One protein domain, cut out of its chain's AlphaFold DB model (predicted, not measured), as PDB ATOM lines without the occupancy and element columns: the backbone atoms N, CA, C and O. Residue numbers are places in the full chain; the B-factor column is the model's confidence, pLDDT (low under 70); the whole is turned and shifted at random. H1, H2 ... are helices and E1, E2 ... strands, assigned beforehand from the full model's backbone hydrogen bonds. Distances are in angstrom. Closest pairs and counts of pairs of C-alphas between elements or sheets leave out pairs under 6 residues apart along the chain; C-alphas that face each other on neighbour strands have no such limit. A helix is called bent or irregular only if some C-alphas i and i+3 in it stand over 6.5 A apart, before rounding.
ATOM      1  N   ASP A  36     370.957  68.516  43.458       59.09
ATOM      2  CA  ASP A  36     370.820  69.518  44.522       59.09
ATOM      3  C   ASP A  36     369.500  70.294  44.362       59.09
ATOM      4  O   ASP A  36     369.352  71.141  43.479       59.09
ATOM      5  N   TRP A  37     368.539  70.015  45.244       52.09
ATOM      6  CA  TRP A  37     367.222  70.665  45.263       52.09
ATOM      7  C   TRP A  37     367.286  72.171  45.552       52.09
ATOM      8  O   TRP A  37     366.331  72.885  45.254       52.09
ATOM      9  N   SER A  38     368.396  72.663  46.113       48.56
ATOM     10  CA  SER A  38     368.577  74.082  46.428       48.56
ATOM     11  C   SER A  38     368.969  74.932  45.211       48.56
ATOM     12  O   SER A  38     368.887  76.159  45.263       48.56
ATOM     13  N   LYS A  39     369.355  74.299  44.090       55.38
ATOM     14  CA  LYS A  39     369.843  74.975  42.875       55.38
ATOM     15  C   LYS A  39     369.104  74.500  41.623       55.38
ATOM     16  O   LYS A  39     369.671  73.779  40.800       55.38
ATOM     17  N   PRO A  40     367.836  74.901  41.447       57.06
ATOM     18  CA  PRO A  40     367.117  74.601  40.220       57.06
ATOM     19  C   PRO A  40     367.750  75.326  39.021       57.06
ATOM     20  O   PRO A  40     367.988  76.533  39.070       57.06
ATOM     21  N   GLU A  41     368.003  74.597  37.934       60.25
ATOM     22  CA  GLU A  41     368.549  75.132  36.678       60.25
ATOM     23  C   GLU A  41     367.482  75.071  35.581       60.25
ATOM     24  O   GLU A  41     366.879  74.019  35.364       60.25
ATOM     25  N   GLY A  42     367.277  76.174  34.855       67.38
ATOM     26  CA  GLY A  42     366.292  76.281  33.774       67.38
ATOM     27  C   GLY A  42     364.828  76.233  34.236       67.38
ATOM     28  O   GLY A  42     364.520  76.160  35.423       67.38
ATOM     29  N   VAL A  43     363.902  76.258  33.273       82.56
ATOM     30  CA  VAL A  43     362.451  76.216  33.535       82.56
ATOM     31  C   VAL A  43     361.998  74.756  33.656       82.56
ATOM     32  O   VAL A  43     361.394  74.180  32.748       82.56
ATOM     33  N   ASN A  44     362.369  74.138  34.775       90.06
ATOM     34  CA  ASN A  44     362.033  72.760  35.119       90.06
ATOM     35  C   ASN A  44     361.150  72.718  36.370       90.06
ATOM     36  O   ASN A  44     361.334  73.510  37.292       90.06
ATOM     37  N   SER A  45     360.241  71.748  36.419       91.94
ATOM     38  CA  SER A  45     359.558  71.359  37.650       91.94
ATOM     39  C   SER A  45     360.235  70.141  38.254       91.94
ATOM     40  O   SER A  45     360.561  69.184  37.548       91.94
ATOM     41  N   TYR A  46     360.386  70.151  39.567       91.56
ATOM     42  CA  TYR A  46     360.960  69.060  40.330       91.56
ATOM     43  C   TYR A  46     359.883  68.407  41.179       91.56
ATOM     44  O   TYR A  46     359.161  69.073  41.918       91.56
ATOM     45  N   ILE A  47     359.765  67.095  41.040       94.56
ATOM     46  CA  ILE A  47     358.632  66.316  41.515       94.56
ATOM     47  C   ILE A  47     359.141  65.306  42.534       94.56
ATOM     48  O   ILE A  47     360.072  64.549  42.251       94.56
ATOM     49  N   LYS A  48     358.502  65.267  43.701       93.88
ATOM     50  CA  LYS A  48     358.630  64.193  44.687       93.88
ATOM     51  C   LYS A  48     357.294  63.479  44.786       93.88
ATOM     52  O   LYS A  48     356.280  64.108  45.075       93.88
ATOM     53  N   LEU A  49     357.296  62.176  44.543       94.06
ATOM     54  CA  LEU A  49     356.121  61.331  44.687       94.06
ATOM     55  C   LEU A  49     356.291  60.420  45.896       94.06
ATOM     56  O   LEU A  49     357.237  59.633  45.970       94.06
ATOM     57  N   PHE A  50     355.351  60.516  46.825       93.12
ATOM     58  CA  PHE A  50     355.271  59.719  48.035       93.12
ATOM     59  C   PHE A  50     354.131  58.712  47.921       93.12
ATOM     60  O   PHE A  50     353.049  59.043  47.441       93.12
ATOM     61  N   VAL A  51     354.359  57.489  48.390       91.12
ATOM     62  CA  VAL A  51     353.336  56.441  48.463       91.12
ATOM     63  C   VAL A  51     352.959  56.192  49.916       91.12
ATOM     64  O   VAL A  51     353.831  56.078  50.777       91.12
ATOM     65  N   ILE A  52     351.658  56.089  50.175       89.62
ATOM     66  CA  ILE A  52     351.070  55.756  51.473       89.62
ATOM     67  C   ILE A  52     350.324  54.429  51.329       89.62
ATOM     68  O   ILE A  52     349.463  54.289  50.457       89.62
ATOM     69  N   ASP A  53     350.653  53.466  52.189       76.19
ATOM     70  CA  ASP A  53     350.044  52.134  52.207       76.19
ATOM     71  C   ASP A  53     349.076  52.006  53.395       76.19
ATOM     72  O   ASP A  53     349.480  52.118  54.557       76.19
ATOM     73  N   GLU A  54     347.790  51.774  53.109       67.25
ATOM     74  CA  GLU A  54     346.740  51.613  54.127       67.25
ATOM     75  C   GLU A  54     346.985  50.430  55.070       67.25
ATOM     76  O   GLU A  54     346.554  50.475  56.220       67.25
ATOM     77  N   SER A  55     347.729  49.404  54.639       54.66
ATOM     78  CA  SER A  55     348.020  48.218  55.461       54.66
ATOM     79  C   SER A  55     348.851  48.512  56.721       54.66
ATOM     80  O   SER A  55     348.939  47.675  57.616       54.66
ATOM     81  N   SER A  56     349.420  49.718  56.821       45.34
ATOM     82  CA  SER A  56     350.229  50.181  57.954       45.34
ATOM     83  C   SER A  56     349.558  51.268  58.807       45.34
ATOM     84  O   SER A  56     350.181  51.793  59.731       45.34
ATOM     85  N   SER A 115     360.302  61.574  26.929       89.62
ATOM     86  CA  SER A 115     361.724  61.308  26.627       89.62
ATOM     87  C   SER A 115     362.681  62.377  27.166       89.62
ATOM     88  O   SER A 115     363.884  62.146  27.267       89.62
ATOM     89  N   ASN A 116     362.160  63.570  27.463       90.38
ATOM     90  CA  ASN A 116     362.935  64.681  28.006       90.38
ATOM     91  C   ASN A 116     362.929  64.714  29.536       90.38
ATOM     92  O   ASN A 116     363.607  65.551  30.130       90.38
ATOM     93  N   TRP A 117     362.151  63.841  30.172       92.94
ATOM     94  CA  TRP A 117     362.076  63.772  31.618       92.94
ATOM     95  C   TRP A 117     363.283  63.034  32.163       92.94
ATOM     96  O   TRP A 117     363.770  62.071  31.570       92.94
ATOM     97  N   GLU A 118     363.725  63.462  33.333       92.50
ATOM     98  CA  GLU A 118     364.712  62.739  34.113       92.50
ATOM     99  C   GLU A 118     364.047  62.248  35.393       92.50
ATOM    100  O   GLU A 118     363.244  62.960  35.990       92.50
ATOM    101  N   TYR A 119     364.354  61.033  35.826       92.44
ATOM    102  CA  TYR A 119     363.805  60.479  37.054       92.44
ATOM    103  C   TYR A 119     364.810  59.571  37.746       92.44
ATOM    104  O   TYR A 119     365.794  59.130  37.154       92.44
ATOM    105  N   CYS A 120     364.562  59.292  39.016       89.38
ATOM    106  CA  CYS A 120     365.274  58.267  39.752       89.38
ATOM    107  C   CYS A 120     364.368  57.668  40.833       89.38
ATOM    108  O   CYS A 120     363.417  58.299  41.311       89.38
ATOM    109  N   LEU A 121     364.658  56.420  41.196       89.81
ATOM    110  CA  LEU A 121     364.025  55.732  42.313       89.81
ATOM    111  C   LEU A 121     365.006  55.754  43.487       89.81
ATOM    112  O   LEU A 121     366.107  55.217  43.347       89.81
ATOM    113  N   PRO A 122     364.651  56.369  44.627       86.00
ATOM    114  CA  PRO A 122     365.461  56.268  45.832       86.00
ATOM    115  C   PRO A 122     365.666  54.807  46.241       86.00
ATOM    116  O   PRO A 122     364.818  53.956  45.976       86.00
ATOM    117  N   THR A 123     366.755  54.520  46.950       82.50
ATOM    118  CA  THR A 123     367.079  53.165  47.433       82.50
ATOM    119  C   THR A 123     365.982  52.547  48.304       82.50
ATOM    120  O   THR A 123     365.791  51.337  48.287       82.50
ATOM    121  N   SER A 124     365.232  53.374  49.034       82.31
ATOM    122  CA  SER A 124     364.097  52.978  49.875       82.31
ATOM    123  C   SER A 124     362.744  52.989  49.151       82.31
ATOM    124  O   SER A 124     361.698  52.864  49.796       82.31
ATOM    125  N   SER A 125     362.736  53.169  47.827       86.06
ATOM    126  CA  SER A 125     361.502  53.293  47.057       86.06
ATOM    127  C   SER A 125     360.691  51.995  47.075       86.06
ATOM    128  O   SER A 125     361.206  50.940  46.711       86.06
ATOM    129  N   PRO A 126     359.383  52.044  47.390       86.62
ATOM    130  CA  PRO A 126     358.513  50.876  47.291       86.62
ATOM    131  C   PRO A 126     358.222  50.454  45.837       86.62
ATOM    132  O   PRO A 126     357.528  49.463  45.621       86.62
ATOM    133  N   LEU A 127     358.719  51.195  44.837       86.00
ATOM    134  CA  LEU A 127     358.604  50.847  43.416       86.00
ATOM    135  C   LEU A 127     359.731  49.925  42.938       86.00
ATOM    136  O   LEU A 127     359.668  49.438  41.808       86.00
ATOM    137  N   THR A 128     360.764  49.690  43.754       83.69
ATOM    138  CA  THR A 128     361.836  48.772  43.372       83.69
ATOM    139  C   THR A 128     361.369  47.328  43.500       83.69
ATOM    140  O   THR A 128     361.009  46.864  44.581       83.69
ATOM    141  N   THR A 129     361.422  46.590  42.400       67.62
ATOM    142  CA  THR A 129     361.311  45.133  42.369       67.62
ATOM    143  C   THR A 129     362.594  44.545  42.944       67.62
ATOM    144  O   THR A 129     363.572  44.318  42.232       67.62
ATOM    145  N   CYS A 149     370.260  59.532  44.738       74.56
ATOM    146  CA  CYS A 149     369.334  59.286  43.642       74.56
ATOM    147  C   CYS A 149     369.838  60.107  42.454       74.56
ATOM    148  O   CYS A 149     369.653  61.323  42.398       74.56
ATOM    149  N   SER A 150     370.564  59.456  41.542       83.31
ATOM    150  CA  SER A 150     371.057  60.101  40.323       83.31
ATOM    151  C   SER A 150     369.953  60.087  39.276       83.31
ATOM    152  O   SER A 150     369.538  59.017  38.833       83.31
ATOM    153  N   LEU A 151     369.503  61.272  38.870       84.69
ATOM    154  CA  LEU A 151     368.517  61.448  37.808       84.69
ATOM    155  C   LEU A 151     369.013  60.827  36.493       84.69
ATOM    156  O   LEU A 151     370.151  61.047  36.074       84.69
ATOM    157  N   GLN A 152     368.153  60.049  35.844       88.00
ATOM    158  CA  GLN A 152     368.402  59.413  34.552       88.00
ATOM    159  C   GLN A 152     367.300  59.796  33.573       88.00
ATOM    160  O   GLN A 152     366.132  59.874  33.953       88.00
ATOM    161  N   LYS A 153     367.652  60.009  32.302       88.06
ATOM    162  CA  LYS A 153     366.657  60.286  31.262       88.06
ATOM    163  C   LYS A 153     365.722  59.098  31.078       88.06
ATOM    164  O   LYS A 153     366.165  57.954  30.973       88.06
ATOM    165  N   TRP A 154     364.431  59.382  30.981       85.81
ATOM    166  CA  TRP A 154     363.444  58.394  30.590       85.81
ATOM    167  C   TRP A 154     363.689  57.969  29.137       85.81
ATOM    168  O   TRP A 154     363.653  58.786  28.219       85.81
ATOM    169  N   SER A 155     363.919  56.673  28.924       78.62
ATOM    170  CA  SER A 155     364.012  56.081  27.591       78.62
ATOM    171  C   SER A 155     362.960  54.993  27.432       78.62
ATOM    172  O   SER A 155     362.919  54.037  28.210       78.62
ATOM    173  N   SER A 156     362.145  55.104  26.383       61.97
ATOM    174  CA  SER A 156     361.159  54.086  26.007       61.97
ATOM    175  C   SER A 156     361.798  52.752  25.611       61.97
ATOM    176  O   SER A 156     361.126  51.730  25.672       61.97
ATOM    177  N   SER A 157     363.091  52.730  25.260       53.94
ATOM    178  CA  SER A 157     363.829  51.496  24.940       53.94
ATOM    179  C   SER A 157     364.118  50.606  26.156       53.94
ATOM    180  O   SER A 157     364.615  49.495  25.998       53.94
ATOM    181  N   SER A 158     363.775  51.047  27.369       49.81
ATOM    182  CA  SER A 158     363.844  50.217  28.580       49.81
ATOM    183  C   SER A 158     362.836  49.054  28.591       49.81
ATOM    184  O   SER A 158     362.960  48.161  29.424       49.81
ATOM    185  N   SER A 159     361.885  49.010  27.647       43.06
ATOM    186  CA  SER A 159     360.949  47.890  27.475       43.06
ATOM    187  C   SER A 159     361.563  46.661  26.788       43.06
ATOM    188  O   SER A 159     360.976  45.584  26.842       43.06
ATOM    189  N   SER A 207     345.805  90.897  57.233       40.25
ATOM    190  CA  SER A 207     347.177  90.728  56.754       40.25
ATOM    191  C   SER A 207     347.769  89.366  57.131       40.25
ATOM    192  O   SER A 207     348.031  89.090  58.303       40.25
ATOM    193  N   SER A 208     348.026  88.526  56.132       44.34
ATOM    194  CA  SER A 208     348.860  87.336  56.279       44.34
ATOM    195  C   SER A 208     350.265  87.726  56.750       44.34
ATOM    196  O   SER A 208     350.918  88.557  56.117       44.34
ATOM    197  N   THR A 209     350.743  87.088  57.812       41.41
ATOM    198  CA  THR A 209     352.073  87.257  58.407       41.41
ATOM    199  C   THR A 209     353.184  86.635  57.547       41.41
ATOM    200  O   THR A 209     353.962  85.822  58.032       41.41
ATOM    201  N   ALA A 210     353.290  86.983  56.262       49.12
ATOM    202  CA  ALA A 210     354.605  86.894  55.629       49.12
ATOM    203  C   ALA A 210     355.477  87.955  56.299       49.12
ATOM    204  O   ALA A 210     354.995  89.064  56.556       49.12
ATOM    205  N   SER A 211     356.734  87.632  56.618       51.81
ATOM    206  CA  SER A 211     357.641  88.651  57.142       51.81
ATOM    207  C   SER A 211     357.637  89.808  56.133       51.81
ATOM    208  O   SER A 211     357.879  89.603  54.940       51.81
ATOM    209  N   SER A 212     357.277  91.018  56.567       58.75
ATOM    210  CA  SER A 212     357.182  92.200  55.691       58.75
ATOM    211  C   SER A 212     358.455  92.398  54.857       58.75
ATOM    212  O   SER A 212     358.426  92.928  53.746       58.75
ATOM    213  N   ASN A 213     359.574  91.904  55.391       63.06
ATOM    214  CA  ASN A 213     360.891  91.912  54.786       63.06
ATOM    215  C   ASN A 213     360.979  91.012  53.544       63.06
ATOM    216  O   ASN A 213     361.552  91.434  52.544       63.06
ATOM    217  N   ASP A 214     360.388  89.817  53.544       66.00
ATOM    218  CA  ASP A 214     360.473  88.905  52.395       66.00
ATOM    219  C   ASP A 214     359.605  89.386  51.233       66.00
ATOM    220  O   ASP A 214     360.065  89.417  50.091       66.00
ATOM    221  N   LEU A 215     358.401  89.885  51.527       69.44
ATOM    222  CA  LEU A 215     357.529  90.491  50.519       69.44
ATOM    223  C   LEU A 215     358.184  91.727  49.883       69.44
ATOM    224  O   LEU A 215     358.160  91.883  48.664       69.44
ATOM    225  N   SER A 216     358.835  92.577  50.686       69.62
ATOM    226  CA  SER A 216     359.549  93.750  50.161       69.62
ATOM    227  C   SER A 216     360.730  93.387  49.254       69.62
ATOM    228  O   SER A 216     360.961  94.072  48.256       69.62
ATOM    229  N   LYS A 217     361.444  92.289  49.542       73.88
ATOM    230  CA  LYS A 217     362.547  91.798  48.704       73.88
ATOM    231  C   LYS A 217     362.027  91.290  47.366       73.88
ATOM    232  O   LYS A 217     362.575  91.650  46.328       73.88
ATOM    233  N   VAL A 218     360.944  90.509  47.384       74.00
ATOM    234  CA  VAL A 218     360.291  90.021  46.161       74.00
ATOM    235  C   VAL A 218     359.763  91.191  45.332       74.00
ATOM    236  O   VAL A 218     360.020  91.252  44.132       74.00
ATOM    237  N   ASN A 219     359.110  92.171  45.960       75.56
ATOM    238  CA  ASN A 219     358.635  93.375  45.277       75.56
ATOM    239  C   ASN A 219     359.780  94.171  44.640       75.56
ATOM    240  O   ASN A 219     359.647  94.620  43.498       75.56
ATOM    241  N   GLY A 220     360.909  94.301  45.343       73.81
ATOM    242  CA  GLY A 220     362.122  94.940  44.835       73.81
ATOM    243  C   GLY A 220     362.698  94.231  43.608       73.81
ATOM    244  O   GLY A 220     362.867  94.859  42.563       73.81
ATOM    245  N   GLU A 221     362.937  92.921  43.703       76.25
ATOM    246  CA  GLU A 221     363.504  92.107  42.615       76.25
ATOM    247  C   GLU A 221     362.586  92.033  41.388       76.25
ATOM    248  O   GLU A 221     363.028  92.100  40.237       76.25
ATOM    249  N   CYS A 222     361.279  91.940  41.624       74.81
ATOM    250  CA  CYS A 222     360.288  91.838  40.566       74.81
ATOM    251  C   CYS A 222     359.844  93.191  40.000       74.81
ATOM    252  O   CYS A 222     359.203  93.243  38.950       74.81
ATOM    253  N   GLY A 223     360.214  94.298  40.648       71.19
ATOM    254  CA  GLY A 223     359.853  95.644  40.217       71.19
ATOM    255  C   GLY A 223     358.360  95.953  40.347       71.19
ATOM    256  O   GLY A 223     357.849  96.788  39.592       71.19
ATOM    257  N   PHE A 224     357.662  95.301  41.283       71.19
ATOM    258  CA  PHE A 224     356.293  95.663  41.639       71.19
ATOM    259  C   PHE A 224     356.334  96.990  42.393       71.19
ATOM    260  O   PHE A 224     356.627  97.052  43.586       71.19
ATOM    261  N   LYS A 225     356.111  98.090  41.666       59.25
ATOM    262  CA  LYS A 225     355.923  99.404  42.279       59.25
ATOM    263  C   LYS A 225     354.528  99.429  42.887       59.25
ATOM    264  O   LYS A 225     353.549  99.235  42.170       59.25
ATOM    265  N   SER A 226     354.445  99.660  44.194       54.56
ATOM    266  CA  SER A 226     353.164  99.994  44.802       54.56
ATOM    267  C   SER A 226     352.789 101.398  44.361       54.56
ATOM    268  O   SER A 226     353.285 102.378  44.913       54.56
ATOM    269  N   ASP A 227     351.955 101.498  43.332       46.66
ATOM    270  CA  ASP A 227     351.516 102.788  42.801       46.66
ATOM    271  C   ASP A 227     350.542 103.508  43.776       46.66
ATOM    272  O   ASP A 227     350.254 104.692  43.610       46.66
ATOM    273  N   THR A 228     350.111 102.846  44.861       45.19
ATOM    274  CA  THR A 228     349.255 103.398  45.928       45.19
ATOM    275  C   THR A 228     349.812 103.070  47.318       45.19
ATOM    276  O   THR A 228     350.057 101.913  47.652       45.19
ATOM    277  N   ALA A 229     349.982 104.085  48.172       44.75
ATOM    278  CA  ALA A 229     350.581 103.988  49.512       44.75
ATOM    279  C   ALA A 229     349.773 103.170  50.558       44.75
ATOM    280  O   ALA A 229     350.091 103.220  51.743       44.75
ATOM    281  N   GLY A 230     348.746 102.416  50.148       47.53
ATOM    282  CA  GLY A 230     347.871 101.642  51.044       47.53
ATOM    283  C   GLY A 230     347.522 100.219  50.585       47.53
ATOM    284  O   GLY A 230     346.936  99.476  51.361       47.53
ATOM    285  N   GLU A 231     347.894  99.811  49.367       47.72
ATOM    286  CA  GLU A 231     347.485  98.519  48.766       47.72
ATOM    287  C   GLU A 231     348.654  97.510  48.644       47.72
ATOM    288  O   GLU A 231     348.475  96.361  48.242       47.72
ATOM    289  N   ALA A 232     349.858  97.948  49.033       47.75
ATOM    290  CA  ALA A 232     351.153  97.291  48.825       47.75
ATOM    291  C   ALA A 232     351.409  96.018  49.649       47.75
ATOM    292  O   ALA A 232     352.396  95.325  49.410       47.75
ATOM    293  N   ASN A 233     350.601  95.770  50.682       51.12
ATOM    294  CA  ASN A 233     351.056  94.981  51.833       51.12
ATOM    295  C   ASN A 233     350.328  93.656  52.040       51.12
ATOM    296  O   ASN A 233     350.680  92.918  52.958       51.12
ATOM    297  N   SER A 234     349.320  93.335  51.230       56.66
ATOM    298  CA  SER A 234     348.755  91.990  51.283       56.66
ATOM    299  C   SER A 234     349.637  91.087  50.440       56.66
ATOM    300  O   SER A 234     349.925  91.453  49.302       56.66
ATOM    301  N   THR A 235     350.049  89.927  50.977       58.06
ATOM    302  CA  THR A 235     350.703  88.889  50.169       58.06
ATOM    303  C   THR A 235     349.802  88.670  48.983       58.06
ATOM    304  O   THR A 235     350.201  89.116  47.921       58.06
ATOM    305  N   SER A 236     348.551  88.226  49.190       58.25
ATOM    306  CA  SER A 236     347.388  88.838  48.557       58.25
ATOM    307  C   SER A 236     347.378  89.143  47.061       58.25
ATOM    308  O   SER A 236     347.167  88.319  46.159       58.25
ATOM    309  N   THR A 237     347.604  90.426  46.853       64.25
ATOM    310  CA  THR A 237     347.636  91.147  45.602       64.25
ATOM    311  C   THR A 237     348.880  90.803  44.797       64.25
ATOM    312  O   THR A 237     348.810  90.855  43.575       64.25
ATOM    313  N   LEU A 238     349.976  90.364  45.429       65.75
ATOM    314  CA  LEU A 238     351.223  90.000  44.761       65.75
ATOM    315  C   LEU A 238     351.073  88.749  43.891       65.75
ATOM    316  O   LEU A 238     351.191  88.846  42.681       65.75
ATOM    317  N   ALA A 239     350.769  87.578  44.446       64.56
ATOM    318  CA  ALA A 239     350.570  86.349  43.673       64.56
ATOM    319  C   ALA A 239     349.476  86.513  42.613       64.56
ATOM    320  O   ALA A 239     349.639  86.007  41.510       64.56
ATOM    321  N   GLN A 240     348.411  87.281  42.875       68.31
ATOM    322  CA  GLN A 240     347.447  87.641  41.828       68.31
ATOM    323  C   GLN A 240     348.095  88.493  40.730       68.31
ATOM    324  O   GLN A 240     347.940  88.190  39.548       68.31
ATOM    325  N   GLN A 241     348.851  89.534  41.093       69.00
ATOM    326  CA  GLN A 241     349.571  90.362  40.130       69.00
ATOM    327  C   GLN A 241     350.564  89.535  39.300       69.00
ATOM    328  O   GLN A 241     350.666  89.738  38.093       69.00
ATOM    329  N   MET A 242     351.236  88.568  39.915       70.38
ATOM    330  CA  MET A 242     352.220  87.700  39.272       70.38
ATOM    331  C   MET A 242     351.587  86.654  38.360       70.38
ATOM    332  O   MET A 242     352.072  86.427  37.256       70.38
ATOM    333  N   LEU A 243     350.514  86.008  38.819       69.25
ATOM    334  CA  LEU A 243     349.905  84.861  38.145       69.25
ATOM    335  C   LEU A 243     348.847  85.270  37.115       69.25
ATOM    336  O   LEU A 243     348.595  84.516  36.180       69.25
ATOM    337  N   LEU A 244     348.232  86.450  37.261       68.56
ATOM    338  CA  LEU A 244     347.074  86.859  36.455       68.56
ATOM    339  C   LEU A 244     347.303  88.123  35.612       68.56
ATOM    340  O   LEU A 244     346.453  88.454  34.785       68.56
ATOM    341  N   THR A 245     348.417  88.847  35.782       64.81
ATOM    342  CA  THR A 245     348.639  90.109  35.050       64.81
ATOM    343  C   THR A 245     349.560  89.913  33.851       64.81
ATOM    344  O   THR A 245     350.692  89.468  33.980       64.81
ATOM    345  N   SER A 246     349.109  90.343  32.671       54.91
ATOM    346  CA  SER A 246     349.866  90.260  31.409       54.91
ATOM    347  C   SER A 246     350.654  91.543  31.073       54.91
ATOM    348  O   SER A 246     350.959  91.806  29.906       54.91
ATOM    349  N   THR A 247     350.959  92.406  32.050       58.41
ATOM    350  CA  THR A 247     351.657  93.671  31.750       58.41
ATOM    351  C   THR A 247     353.145  93.441  31.475       58.41
ATOM    352  O   THR A 247     353.778  92.561  32.052       58.41
ATOM    353  N   ALA A 248     353.750  94.281  30.627       52.47
ATOM    354  CA  ALA A 248     355.176  94.202  30.291       52.47
ATOM    355  C   ALA A 248     356.119  94.297  31.513       52.47
ATOM    356  O   ALA A 248     357.271  93.876  31.423       52.47
ATOM    357  N   LYS A 249     355.630  94.809  32.656       54.84
ATOM    358  CA  LYS A 249     356.351  94.857  33.938       54.84
ATOM    359  C   LYS A 249     356.544  93.462  34.568       54.84
ATOM    360  O   LYS A 249     357.533  93.259  35.260       54.84
ATOM    361  N   VAL A 250     355.685  92.483  34.254       58.88
ATOM    362  CA  VAL A 250     355.734  91.104  34.794       58.88
ATOM    363  C   VAL A 250     356.817  90.243  34.121       58.88
ATOM    364  O   VAL A 250     357.180  89.188  34.627       58.88
ATOM    365  N   LYS A 251     357.456  90.730  33.042       62.50
ATOM    366  CA  LYS A 251     358.579  90.039  32.368       62.50
ATOM    367  C   LYS A 251     359.773  89.737  33.284       62.50
ATOM    368  O   LYS A 251     360.630  88.935  32.921       62.50
ATOM    369  N   LYS A 252     359.875  90.406  34.437       73.88
ATOM    370  CA  LYS A 252     360.961  90.191  35.400       73.88
ATOM    371  C   LYS A 252     360.692  89.048  36.377       73.88
ATOM    372  O   LYS A 252     361.664  88.495  36.882       73.88
ATOM    373  N   CYS A 253     359.427  88.712  36.621       79.62
ATOM    374  CA  CYS A 253     359.026  87.654  37.541       79.62
ATOM    375  C   CYS A 253     357.775  86.943  37.029       79.62
ATOM    376  O   CYS A 253     356.648  87.256  37.410       79.62
ATOM    377  N   LEU A 254     358.013  85.976  36.157       82.00
ATOM    378  CA  LEU A 254     357.045  85.010  35.696       82.00
ATOM    379  C   LEU A 254     356.995  83.857  36.703       82.00
ATOM    380  O   LEU A 254     358.030  83.246  36.989       82.00
ATOM    381  N   PRO A 255     355.826  83.556  37.272       85.94
ATOM    382  CA  PRO A 255     355.679  82.393  38.120       85.94
ATOM    383  C   PRO A 255     355.651  81.115  37.278       85.94
ATOM    384  O   PRO A 255     355.031  81.065  36.215       85.94
ATOM    385  N   PHE A 256     356.273  80.055  37.778       87.81
ATOM    386  CA  PHE A 256     356.233  78.737  37.150       87.81
ATOM    387  C   PHE A 256     356.194  77.635  38.215       87.81
ATOM    388  O   PHE A 256     356.738  77.828  39.303       87.81
ATOM    389  N   PRO A 257     355.560  76.480  37.944       91.62
ATOM    390  CA  PRO A 257     355.623  75.333  38.844       91.62
ATOM    391  C   PRO A 257     357.072  74.880  39.042       91.62
ATOM    392  O   PRO A 257     357.681  74.353  38.112       91.62
ATOM    393  N   LEU A 258     357.633  75.091  40.233       91.00
ATOM    394  CA  LEU A 258     359.032  74.765  40.505       91.00
ATOM    395  C   LEU A 258     359.145  73.479  41.315       91.00
ATOM    396  O   LEU A 258     359.821  72.556  40.873       91.00
ATOM    397  N   LEU A 259     358.468  73.395  42.460       92.12
ATOM    398  CA  LEU A 259     358.455  72.194  43.295       92.12
ATOM    399  C   LEU A 259     357.049  71.601  43.347       92.12
ATOM    400  O   LEU A 259     356.056  72.321  43.457       92.12
ATOM    401  N   VAL A 260     356.979  70.277  43.258       93.25
ATOM    402  CA  VAL A 260     355.732  69.520  43.277       93.25
ATOM    403  C   VAL A 260     355.892  68.348  44.227       93.25
ATOM    404  O   VAL A 260     356.730  67.474  44.009       93.25
ATOM    405  N   GLU A 261     355.059  68.301  45.255       94.62
ATOM    406  CA  GLU A 261     354.950  67.135  46.125       94.62
ATOM    407  C   GLU A 261     353.622  66.447  45.864       94.62
ATOM    408  O   GLU A 261     352.567  67.059  46.003       94.62
ATOM    409  N   ILE A 262     353.680  65.181  45.473       95.12
ATOM    410  CA  ILE A 262     352.519  64.361  45.147       95.12
ATOM    411  C   ILE A 262     352.465  63.204  46.135       95.12
ATOM    412  O   ILE A 262     353.447  62.493  46.327       95.12
ATOM    413  N   TYR A 263     351.305  62.993  46.732       94.94
ATOM    414  CA  TYR A 263     351.022  61.916  47.662       94.94
ATOM    415  C   TYR A 263     349.996  60.990  47.026       94.94
ATOM    416  O   TYR A 263     348.920  61.419  46.608       94.94
ATOM    417  N   LEU A 264     350.357  59.717  46.941       94.44
ATOM    418  CA  LEU A 264     349.542  58.661  46.377       94.44
ATOM    419  C   LEU A 264     349.195  57.666  47.481       94.44
ATOM    420  O   LEU A 264     350.060  56.948  47.985       94.44
ATOM    421  N   LYS A 265     347.919  57.600  47.836       92.56
ATOM    422  CA  LYS A 265     347.396  56.612  48.772       92.56
ATOM    423  C   LYS A 265     346.842  55.426  48.006       92.56
ATOM    424  O   LYS A 265     345.911  55.571  47.215       92.56
ATOM    425  N   LEU A 266     347.408  54.253  48.249       90.75
ATOM    426  CA  LEU A 266     346.930  53.011  47.653       90.75
ATOM    427  C   LEU A 266     345.779  52.468  48.496       90.75
ATOM    428  O   LEU A 266     345.896  52.396  49.719       90.75
ATOM    429  N   LYS A 267     344.679  52.076  47.851       84.81
ATOM    430  CA  LYS A 267     343.610  51.349  48.541       84.81
ATOM    431  C   LYS A 267     344.020  49.897  48.706       84.81
ATOM    432  O   LYS A 267     344.498  49.279  47.749       84.81
ATOM    433  N   SER A 268     343.808  49.347  49.899       69.25
ATOM    434  CA  SER A 268     343.931  47.904  50.086       69.25
ATOM    435  C   SER A 268     342.901  47.220  49.191       69.25
ATOM    436  O   SER A 268     341.705  47.502  49.280       69.25
ATOM    437  N   SER A 269     343.351  46.349  48.287       56.88
ATOM    438  CA  SER A 269     342.435  45.491  47.548       56.88
ATOM    439  C   SER A 269     341.725  44.616  48.573       56.88
ATOM    440  O   SER A 269     342.358  43.735  49.160       56.88
ATOM    441  N   SER A 284     353.976  43.958  45.511       73.62
ATOM    442  CA  SER A 284     354.518  44.989  44.632       73.62
ATOM    443  C   SER A 284     353.423  46.000  44.269       73.62
ATOM    444  O   SER A 284     352.229  45.669  44.184       73.62
ATOM    445  N   ILE A 285     353.815  47.265  44.120       84.25
ATOM    446  CA  ILE A 285     352.915  48.320  43.656       84.25
ATOM    447  C   ILE A 285     352.658  48.067  42.169       84.25
ATOM    448  O   ILE A 285     353.581  48.153  41.363       84.25
ATOM    449  N   THR A 286     351.413  47.747  41.816       87.75
ATOM    450  CA  THR A 286     350.985  47.561  40.423       87.75
ATOM    451  C   THR A 286     350.180  48.762  39.942       87.75
ATOM    452  O   THR A 286     349.624  49.519  40.747       87.75
ATOM    453  N   GLN A 287     350.076  48.935  38.625       89.00
ATOM    454  CA  GLN A 287     349.316  50.030  38.024       89.00
ATOM    455  C   GLN A 287     347.835  50.016  38.445       89.00
ATOM    456  O   GLN A 287     347.239  51.071  38.645       89.00
ATOM    457  N   GLU A 288     347.240  48.840  38.643       89.00
ATOM    458  CA  GLU A 288     345.846  48.664  39.065       89.00
ATOM    459  C   GLU A 288     345.618  49.167  40.492       89.00
ATOM    460  O   GLU A 288     344.601  49.802  40.772       89.00
ATOM    461  N   LYS A 289     346.578  48.936  41.398       89.38
ATOM    462  CA  LYS A 289     346.514  49.483  42.763       89.38
ATOM    463  C   LYS A 289     346.563  51.004  42.751       89.38
ATOM    464  O   LYS A 289     345.827  51.645  43.496       89.38
ATOM    465  N   ILE A 290     347.397  51.574  41.879       92.06
ATOM    466  CA  ILE A 290     347.502  53.027  41.711       92.06
ATOM    467  C   ILE A 290     346.188  53.587  41.159       92.06
ATOM    468  O   ILE A 290     345.650  54.529  41.729       92.06
ATOM    469  N   LYS A 291     345.630  52.983  40.101       92.75
ATOM    470  CA  LYS A 291     344.366  53.413  39.477       92.75
ATOM    471  C   LYS A 291     343.186  53.440  40.448       92.75
ATOM    472  O   LYS A 291     342.276  54.231  40.267       92.75
ATOM    473  N   ASN A 292     343.194  52.614  41.489       90.56
ATOM    474  CA  ASN A 292     342.132  52.601  42.498       90.56
ATOM    475  C   ASN A 292     342.410  53.513  43.706       90.56
ATOM    476  O   ASN A 292     341.583  53.598  44.616       90.56
ATOM    477  N   GLY A 293     343.562  54.181  43.728       91.88
ATOM    478  CA  GLY A 293     344.025  55.004  44.837       91.88
ATOM    479  C   GLY A 293     343.411  56.403  44.916       91.88
ATOM    480  O   GLY A 293     342.478  56.772  44.194       91.88
ATOM    481  N   GLU A 294     343.983  57.189  45.821       93.75
ATOM    482  CA  GLU A 294     343.742  58.622  45.975       93.75
ATOM    483  C   GLU A 294     345.040  59.403  45.764       93.75
ATOM    484  O   GLU A 294     346.125  58.933  46.109       93.75
ATOM    485  N   LEU A 295     344.922  60.596  45.196       94.44
ATOM    486  CA  LEU A 295     346.020  61.463  44.807       94.44
ATOM    487  C   LEU A 295     345.775  62.863  45.363       94.44
ATOM    488  O   LEU A 295     344.708  63.430  45.159       94.44
ATOM    489  N   TRP A 296     346.768  63.460  46.001       94.69
ATOM    490  CA  TRP A 296     346.760  64.880  46.357       94.69
ATOM    491  C   TRP A 296     348.186  65.411  46.369       94.69
ATOM    492  O   TRP A 296     349.143  64.650  46.238       94.69
ATOM    493  N   GLY A 297     348.363  66.717  46.526       91.94
ATOM    494  CA  GLY A 297     349.703  67.275  46.546       91.94
ATOM    495  C   GLY A 297     349.765  68.778  46.732       91.94
ATOM    496  O   GLY A 297     348.751  69.473  46.694       91.94
ATOM    497  N   GLN A 298     350.985  69.276  46.886       91.19
ATOM    498  CA  GLN A 298     351.291  70.698  46.942       91.19
ATOM    499  C   GLN A 298     352.037  71.108  45.674       91.19
ATOM    500  O   GLN A 298     352.972  70.437  45.235       91.19
ATOM    501  N   LEU A 299     351.601  72.222  45.087       91.38
ATOM    502  CA  LEU A 299     352.270  72.871  43.968       91.38
ATOM    503  C   LEU A 299     352.869  74.187  44.464       91.38
ATOM    504  O   LEU A 299     352.119  75.081  44.872       91.38
ATOM    505  N   SER A 300     354.193  74.298  44.422       90.38
ATOM    506  CA  SER A 300     354.926  75.489  44.852       90.38
ATOM    507  C   SER A 300     355.555  76.165  43.635       90.38
ATOM    508  O   SER A 300     356.229  75.543  42.805       90.38
ATOM    509  N   TYR A 301     355.292  77.459  43.498       88.69
ATOM    510  CA  TYR A 301     355.664  78.248  42.334       88.69
ATOM    511  C   TYR A 301     356.969  78.981  42.587       88.69
ATOM    512  O   TYR A 301     357.065  79.762  43.529       88.69
ATOM    513  N   GLY A 302     357.950  78.752  41.722       88.25
ATOM    514  CA  GLY A 302     359.151  79.568  41.653       88.25
ATOM    515  C   GLY A 302     358.905  80.820  40.824       88.25
ATOM    516  O   GLY A 302     357.935  80.914  40.068       88.25
ATOM    517  N   LEU A 303     359.819  81.775  40.937       86.31
ATOM    518  CA  LEU A 303     359.820  82.990  40.132       86.31
ATOM    519  C   LEU A 303     360.980  82.956  39.151       86.31
ATOM    520  O   LEU A 303     362.093  82.607  39.532       86.31
ATOM    521  N   THR A 304     360.740  83.327  37.899       86.56
ATOM    522  CA  THR A 304     361.784  83.415  36.878       86.56
ATOM    523  C   THR A 304     361.700  84.709  36.085       86.56
ATOM    524  O   THR A 304     360.646  85.329  36.012       86.56
ATOM    525  N   ASP A 305     362.801  85.162  35.496       82.06
ATOM    526  CA  ASP A 305     362.710  86.182  34.456       82.06
ATOM    527  C   ASP A 305     362.252  85.590  33.113       82.06
ATOM    528  O   ASP A 305     362.112  84.382  32.935       82.06
ATOM    529  N   TYR A 306     362.024  86.459  32.131       76.69
ATOM    530  CA  TYR A 306     361.670  86.065  30.767       76.69
ATOM    531  C   TYR A 306     362.669  85.086  30.111       76.69
ATOM    532  O   TYR A 306     362.304  84.386  29.169       76.69
ATOM    533  N   TRP A 307     363.914  85.032  30.592       79.94
ATOM    534  CA  TRP A 307     364.969  84.175  30.052       79.94
ATOM    535  C   TRP A 307     365.058  82.815  30.753       79.94
ATOM    536  O   TRP A 307     365.868  81.983  30.351       79.94
ATOM    537  N   GLY A 308     364.231  82.565  31.772       78.19
ATOM    538  CA  GLY A 308     364.230  81.305  32.506       78.19
ATOM    539  C   GLY A 308     365.226  81.250  33.667       78.19
ATOM    540  O   GLY A 308     365.451  80.171  34.215       78.19
ATOM    541  N   ASN A 309     365.814  82.382  34.076       83.56
ATOM    542  CA  ASN A 309     366.663  82.424  35.267       83.56
ATOM    543  C   ASN A 309     365.793  82.474  36.519       83.56
ATOM    544  O   ASN A 309     364.958  83.373  36.664       83.56
ATOM    545  N   VAL A 310     365.976  81.520  37.429       84.81
ATOM    546  CA  VAL A 310     365.230  81.476  38.691       84.81
ATOM    547  C   VAL A 310     365.654  82.645  39.580       84.81
ATOM    548  O   VAL A 310     366.841  82.885  39.799       84.81
ATOM    549  N   LYS A 311     364.676  83.390  40.093       84.12
ATOM    550  CA  LYS A 311     364.889  84.483  41.038       84.12
ATOM    551  C   LYS A 311     365.172  83.918  42.416       84.12
ATOM    552  O   LYS A 311     364.434  83.076  42.927       84.12
ATOM    553  N   GLN A 312     366.236  84.430  43.010       82.62
ATOM    554  CA  GLN A 312     366.687  84.041  44.332       82.62
ATOM    555  C   GLN A 312     366.763  85.273  45.227       82.62
ATOM    556  O   GLN A 312     367.078  86.365  44.755       82.62
ATOM    557  N   VAL A 313     366.497  85.094  46.516       74.50
ATOM    558  CA  VAL A 313     366.597  86.149  47.529       74.50
ATOM    559  C   VAL A 313     367.664  85.792  48.554       74.50
ATOM    560  O   VAL A 313     367.881  84.624  48.871       74.50
ATOM    561  N   ASN A 314     368.348  86.812  49.074       71.56
ATOM    562  CA  ASN A 314     369.363  86.621  50.107       71.56
ATOM    563  C   ASN A 314     368.694  86.245  51.435       71.56
ATOM    564  O   ASN A 314     367.860  87.007  51.966       71.56
ATOM    565  N   ARG A 315     369.104  85.102  51.990       61.41
ATOM    566  CA  ARG A 315     368.692  84.655  53.317       61.41
ATOM    567  C   ARG A 315     369.411  85.480  54.386       61.41
ATOM    568  O   ARG A 315     370.629  85.436  54.484       61.41
ATOM    569  N   HIS A 316     368.624  86.201  55.189       52.09
ATOM    570  CA  HIS A 316     369.061  87.072  56.294       52.09
ATOM    571  C   HIS A 316     369.957  88.271  55.910       52.09
ATOM    572  O   HIS A 316     370.818  88.218  55.040       52.09
ATOM    573  N   GLY A 317     369.687  89.420  56.533       53.25
ATOM    574  CA  GLY A 317     370.408  90.664  56.274       53.25
ATOM    575  C   GLY A 317     371.795  90.648  56.908       53.25
ATOM    576  O   GLY A 317     371.901  90.744  58.125       53.25
ATOM    577  N   GLY A 318     372.840  90.567  56.088       50.03
ATOM    578  CA  GLY A 318     374.215  90.831  56.509       50.03
ATOM    579  C   GLY A 318     375.239  89.920  55.836       50.03
ATOM    580  O   GLY A 318     375.292  88.734  56.134       50.03
ATOM    581  N   ASN A 319     376.088  90.529  55.006       48.84
ATOM    582  CA  ASN A 319     377.262  89.996  54.295       48.84
ATOM    583  C   ASN A 319     377.016  89.304  52.938       48.84
ATOM    584  O   ASN A 319     376.155  88.446  52.773       48.84
ATOM    585  N   GLU A 320     377.852  89.676  51.961       55.09
ATOM    586  CA  GLU A 320     377.834  89.278  50.538       55.09
ATOM    587  C   GLU A 320     378.022  87.767  50.273       55.09
ATOM    588  O   GLU A 320     377.942  87.334  49.127       55.09
ATOM    589  N   SER A 321     378.220  86.955  51.316       54.62
ATOM    590  CA  SER A 321     378.354  85.489  51.238       54.62
ATOM    591  C   SER A 321     377.046  84.735  51.549       54.62
ATOM    592  O   SER A 321     377.034  83.508  51.661       54.62
ATOM    593  N   ALA A 322     375.927  85.444  51.732       58.62
ATOM    594  CA  ALA A 322     374.648  84.815  52.050       58.62
ATOM    595  C   ALA A 322     374.179  83.879  50.919       58.62
ATOM    596  O   ALA A 322     374.137  84.261  49.746       58.62
ATOM    597  N   GLN A 323     373.800  82.651  51.288       61.12
ATOM    598  CA  GLN A 323     373.199  81.687  50.367       61.12
ATOM    599  C   GLN A 323     371.922  82.281  49.758       61.12
ATOM    600  O   GLN A 323     371.044  82.790  50.462       61.12
ATOM    601  N   LYS A 324     371.857  82.248  48.428       70.81
ATOM    602  CA  LYS A 324     370.709  82.693  47.644       70.81
ATOM    603  C   LYS A 324     369.770  81.513  47.446       70.81
ATOM    604  O   LYS A 324     370.168  80.510  46.863       70.81
ATOM    605  N   GLU A 325     368.537  81.646  47.917       74.31
ATOM    606  CA  GLU A 325     367.517  80.598  47.818       74.31
ATOM    607  C   GLU A 325     366.389  81.044  46.881       74.31
ATOM    608  O   GLU A 325     366.070  82.240  46.833       74.31
ATOM    609  N   PRO A 326     365.779  80.120  46.116       79.31
ATOM    610  CA  PRO A 326     364.633  80.451  45.285       79.31
ATOM    611  C   PRO A 326     363.449  80.897  46.149       79.31
ATOM    612  O   PRO A 326     363.191  80.349  47.221       79.31
ATOM    613  N   VAL A 327     362.704  81.883  45.655       79.06
ATOM    614  CA  VAL A 327     361.429  82.290  46.259       79.06
ATOM    615  C   VAL A 327     360.356  81.293  45.843       79.06
ATOM    616  O   VAL A 327     360.152  81.107  44.641       79.06
ATOM    617  N   LEU A 328     359.648  80.702  46.809       81.81
ATOM    618  CA  LEU A 328     358.470  79.882  46.539       81.81
ATOM    619  C   LEU A 328     357.184  80.573  46.969       81.81
ATOM    620  O   LEU A 328     357.107  81.158  48.046       81.81
ATOM    621  N   ILE A 329     356.159  80.444  46.134       82.06
ATOM    622  CA  ILE A 329     354.786  80.851  46.420       82.06
ATOM    623  C   ILE A 329     353.927  79.589  46.467       82.06
ATOM    624  O   ILE A 329     353.843  78.855  45.481       82.06
ATOM    625  N   GLU A 330     353.268  79.340  47.593       84.38
ATOM    626  CA  GLU A 330     352.410  78.172  47.785       84.38
ATOM    627  C   GLU A 330     350.939  78.566  47.788       84.38
ATOM    628  O   GLU A 330     350.491  79.346  48.624       84.38
ATOM    629  N   VAL A 331     350.161  77.996  46.866       81.12
ATOM    630  CA  VAL A 331     348.703  78.165  46.862       81.12
ATOM    631  C   VAL A 331     348.104  77.142  47.837       81.12
ATOM    632  O   VAL A 331     348.372  75.951  47.681       81.12
ATOM    633  N   PRO A 332     347.275  77.551  48.814       77.31
ATOM    634  CA  PRO A 332     346.815  76.690  49.905       77.31
ATOM    635  C   PRO A 332     345.639  75.788  49.498       77.31
ATOM    636  O   PRO A 332     345.035  75.128  50.342       77.31
ATOM    637  N   LEU A 333     345.286  75.764  48.209       83.25
ATOM    638  CA  LEU A 333     344.226  74.924  47.668       83.25
ATOM    639  C   LEU A 333     344.781  73.539  47.320       83.25
ATOM    640  O   LEU A 333     345.215  73.293  46.197       83.25
ATOM    641  N   ILE A 334     344.726  72.625  48.286       86.25
ATOM    642  CA  ILE A 334     345.055  71.212  48.081       86.25
ATOM    643  C   ILE A 334     343.755  70.455  47.817       86.25
ATOM    644  O   ILE A 334     342.881  70.391  48.681       86.25
ATOM    645  N   LEU A 335     343.622  69.880  46.622       88.44
ATOM    646  CA  LEU A 335     342.497  69.011  46.280       88.44
ATOM    647  C   LEU A 335     342.895  67.545  46.469       88.44
ATOM    648  O   LEU A 335     343.982  67.138  46.058       88.44
TER     649      LEU A 335
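What this domain is: This is residues 36 to 56, 115 to 129, 149 to 159, 207 to 269 and 284 to 335 of the 391 residues of an uncharacterized protein of Candidatus Mycoplasma haemominutum 'Birmingham 1' (UniProt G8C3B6). A long, strongly twisted ribbon of three strands, E1, E3 and E4, makes the length of the model; at one of its ends the hairpin E5 and E6 extends the sheet, with H2 and H3 packed over one face and H4 beside H2. At the other end H5 grazes the sheet, and a small separate piece holds E2 and H1. The printed part has 162 residues, with five named helices and six named strands in the order E1 E2 H1 H2 H3 H4 E3 H5 E4 E5 E6; the mixed sheet runs E1 E3 E4 E6 E5, and the class is mixed, helices and strands. It is loose, with a radius of gyration of the C-alphas of 19.7 A, and elongated, spanning 59 by 33 by 31 A.

Where its parts are: Find C-alpha 44 at (362.033, 72.760, 35.119); from there E1 runs 29.3 A to residue 53. E2 is residues 118 to 120, H1 156 to 159. Next come H2, residues 212 to 222, 15.4 A, H3, residues 235 to 244, 14.3 A, and H4, residues 248 to 252, only just irregular, with C-alphas 249 and 252 6.7 A apart. E3, residues 254 to 266, covers 35.6 A, from (357.045, 85.010, 35.696). After H5, residues 287 to 291, E4 takes residues 294 to 304, 32.0 A. E5 is residues 312 to 314; E6, residues 324 to 330, ends at (352.410, 78.172, 47.785).

How they stand to each other: Look first at E1 and E3, parallel, with N 48 and O 260 2.8 A apart, within hydrogen-bond range. E3 and E4 are antiparallel, N 263 to O 296 being 2.8 A. E6 is staggered: residues 328 to 330 pair antiparallel with E4, N 301 to O 329 at 2.8 A, and residues 324 to 326 with E5, N 313 to O 325 at 2.9 A. H3 on one face makes two layers, helix and sheet, at a height of 8.8 A; its closest C-alphas to E3 are Leu 243 and Pro 255, 6.3 A. H2 is on the same face, at a height of 8.9 A. H2 and H4 only just touch, with 3 pairs of C-alphas within 8 A, the closest Cys 222 and Lys 252, 5.5 A. H5 only grazes the sheet; H1 is not on it. E2 pairs with no named strand, but residues 118 to 119 pair antiparallel with 152 to 153. In H2 and H5 every O i to N i+4 pair is within hydrogen-bond range, in H3 4 of 6, in H4 0 of 1, with 0 of 2 O i to N i+3 pairs; H1 is too short for an O i to N i+4 pair.

The domain as a whole: The farthest C-alphas, Ser 159 and Ala 229, are 61.2 A apart. Four cuts leave C-alpha gaps of 35.2 A from 56 to 115, 16.3 A from 129 to 149, 53.7 A from 159 to 207 and 12.4 A from 269 to 284. The link from H2 to H3 is long, and its residues 226 to 231 stand free. Mean pLDDT of the printed part is 74.3; 62 residues are under 70, among them 207 to 216, 225 to 241 and 315 to 323.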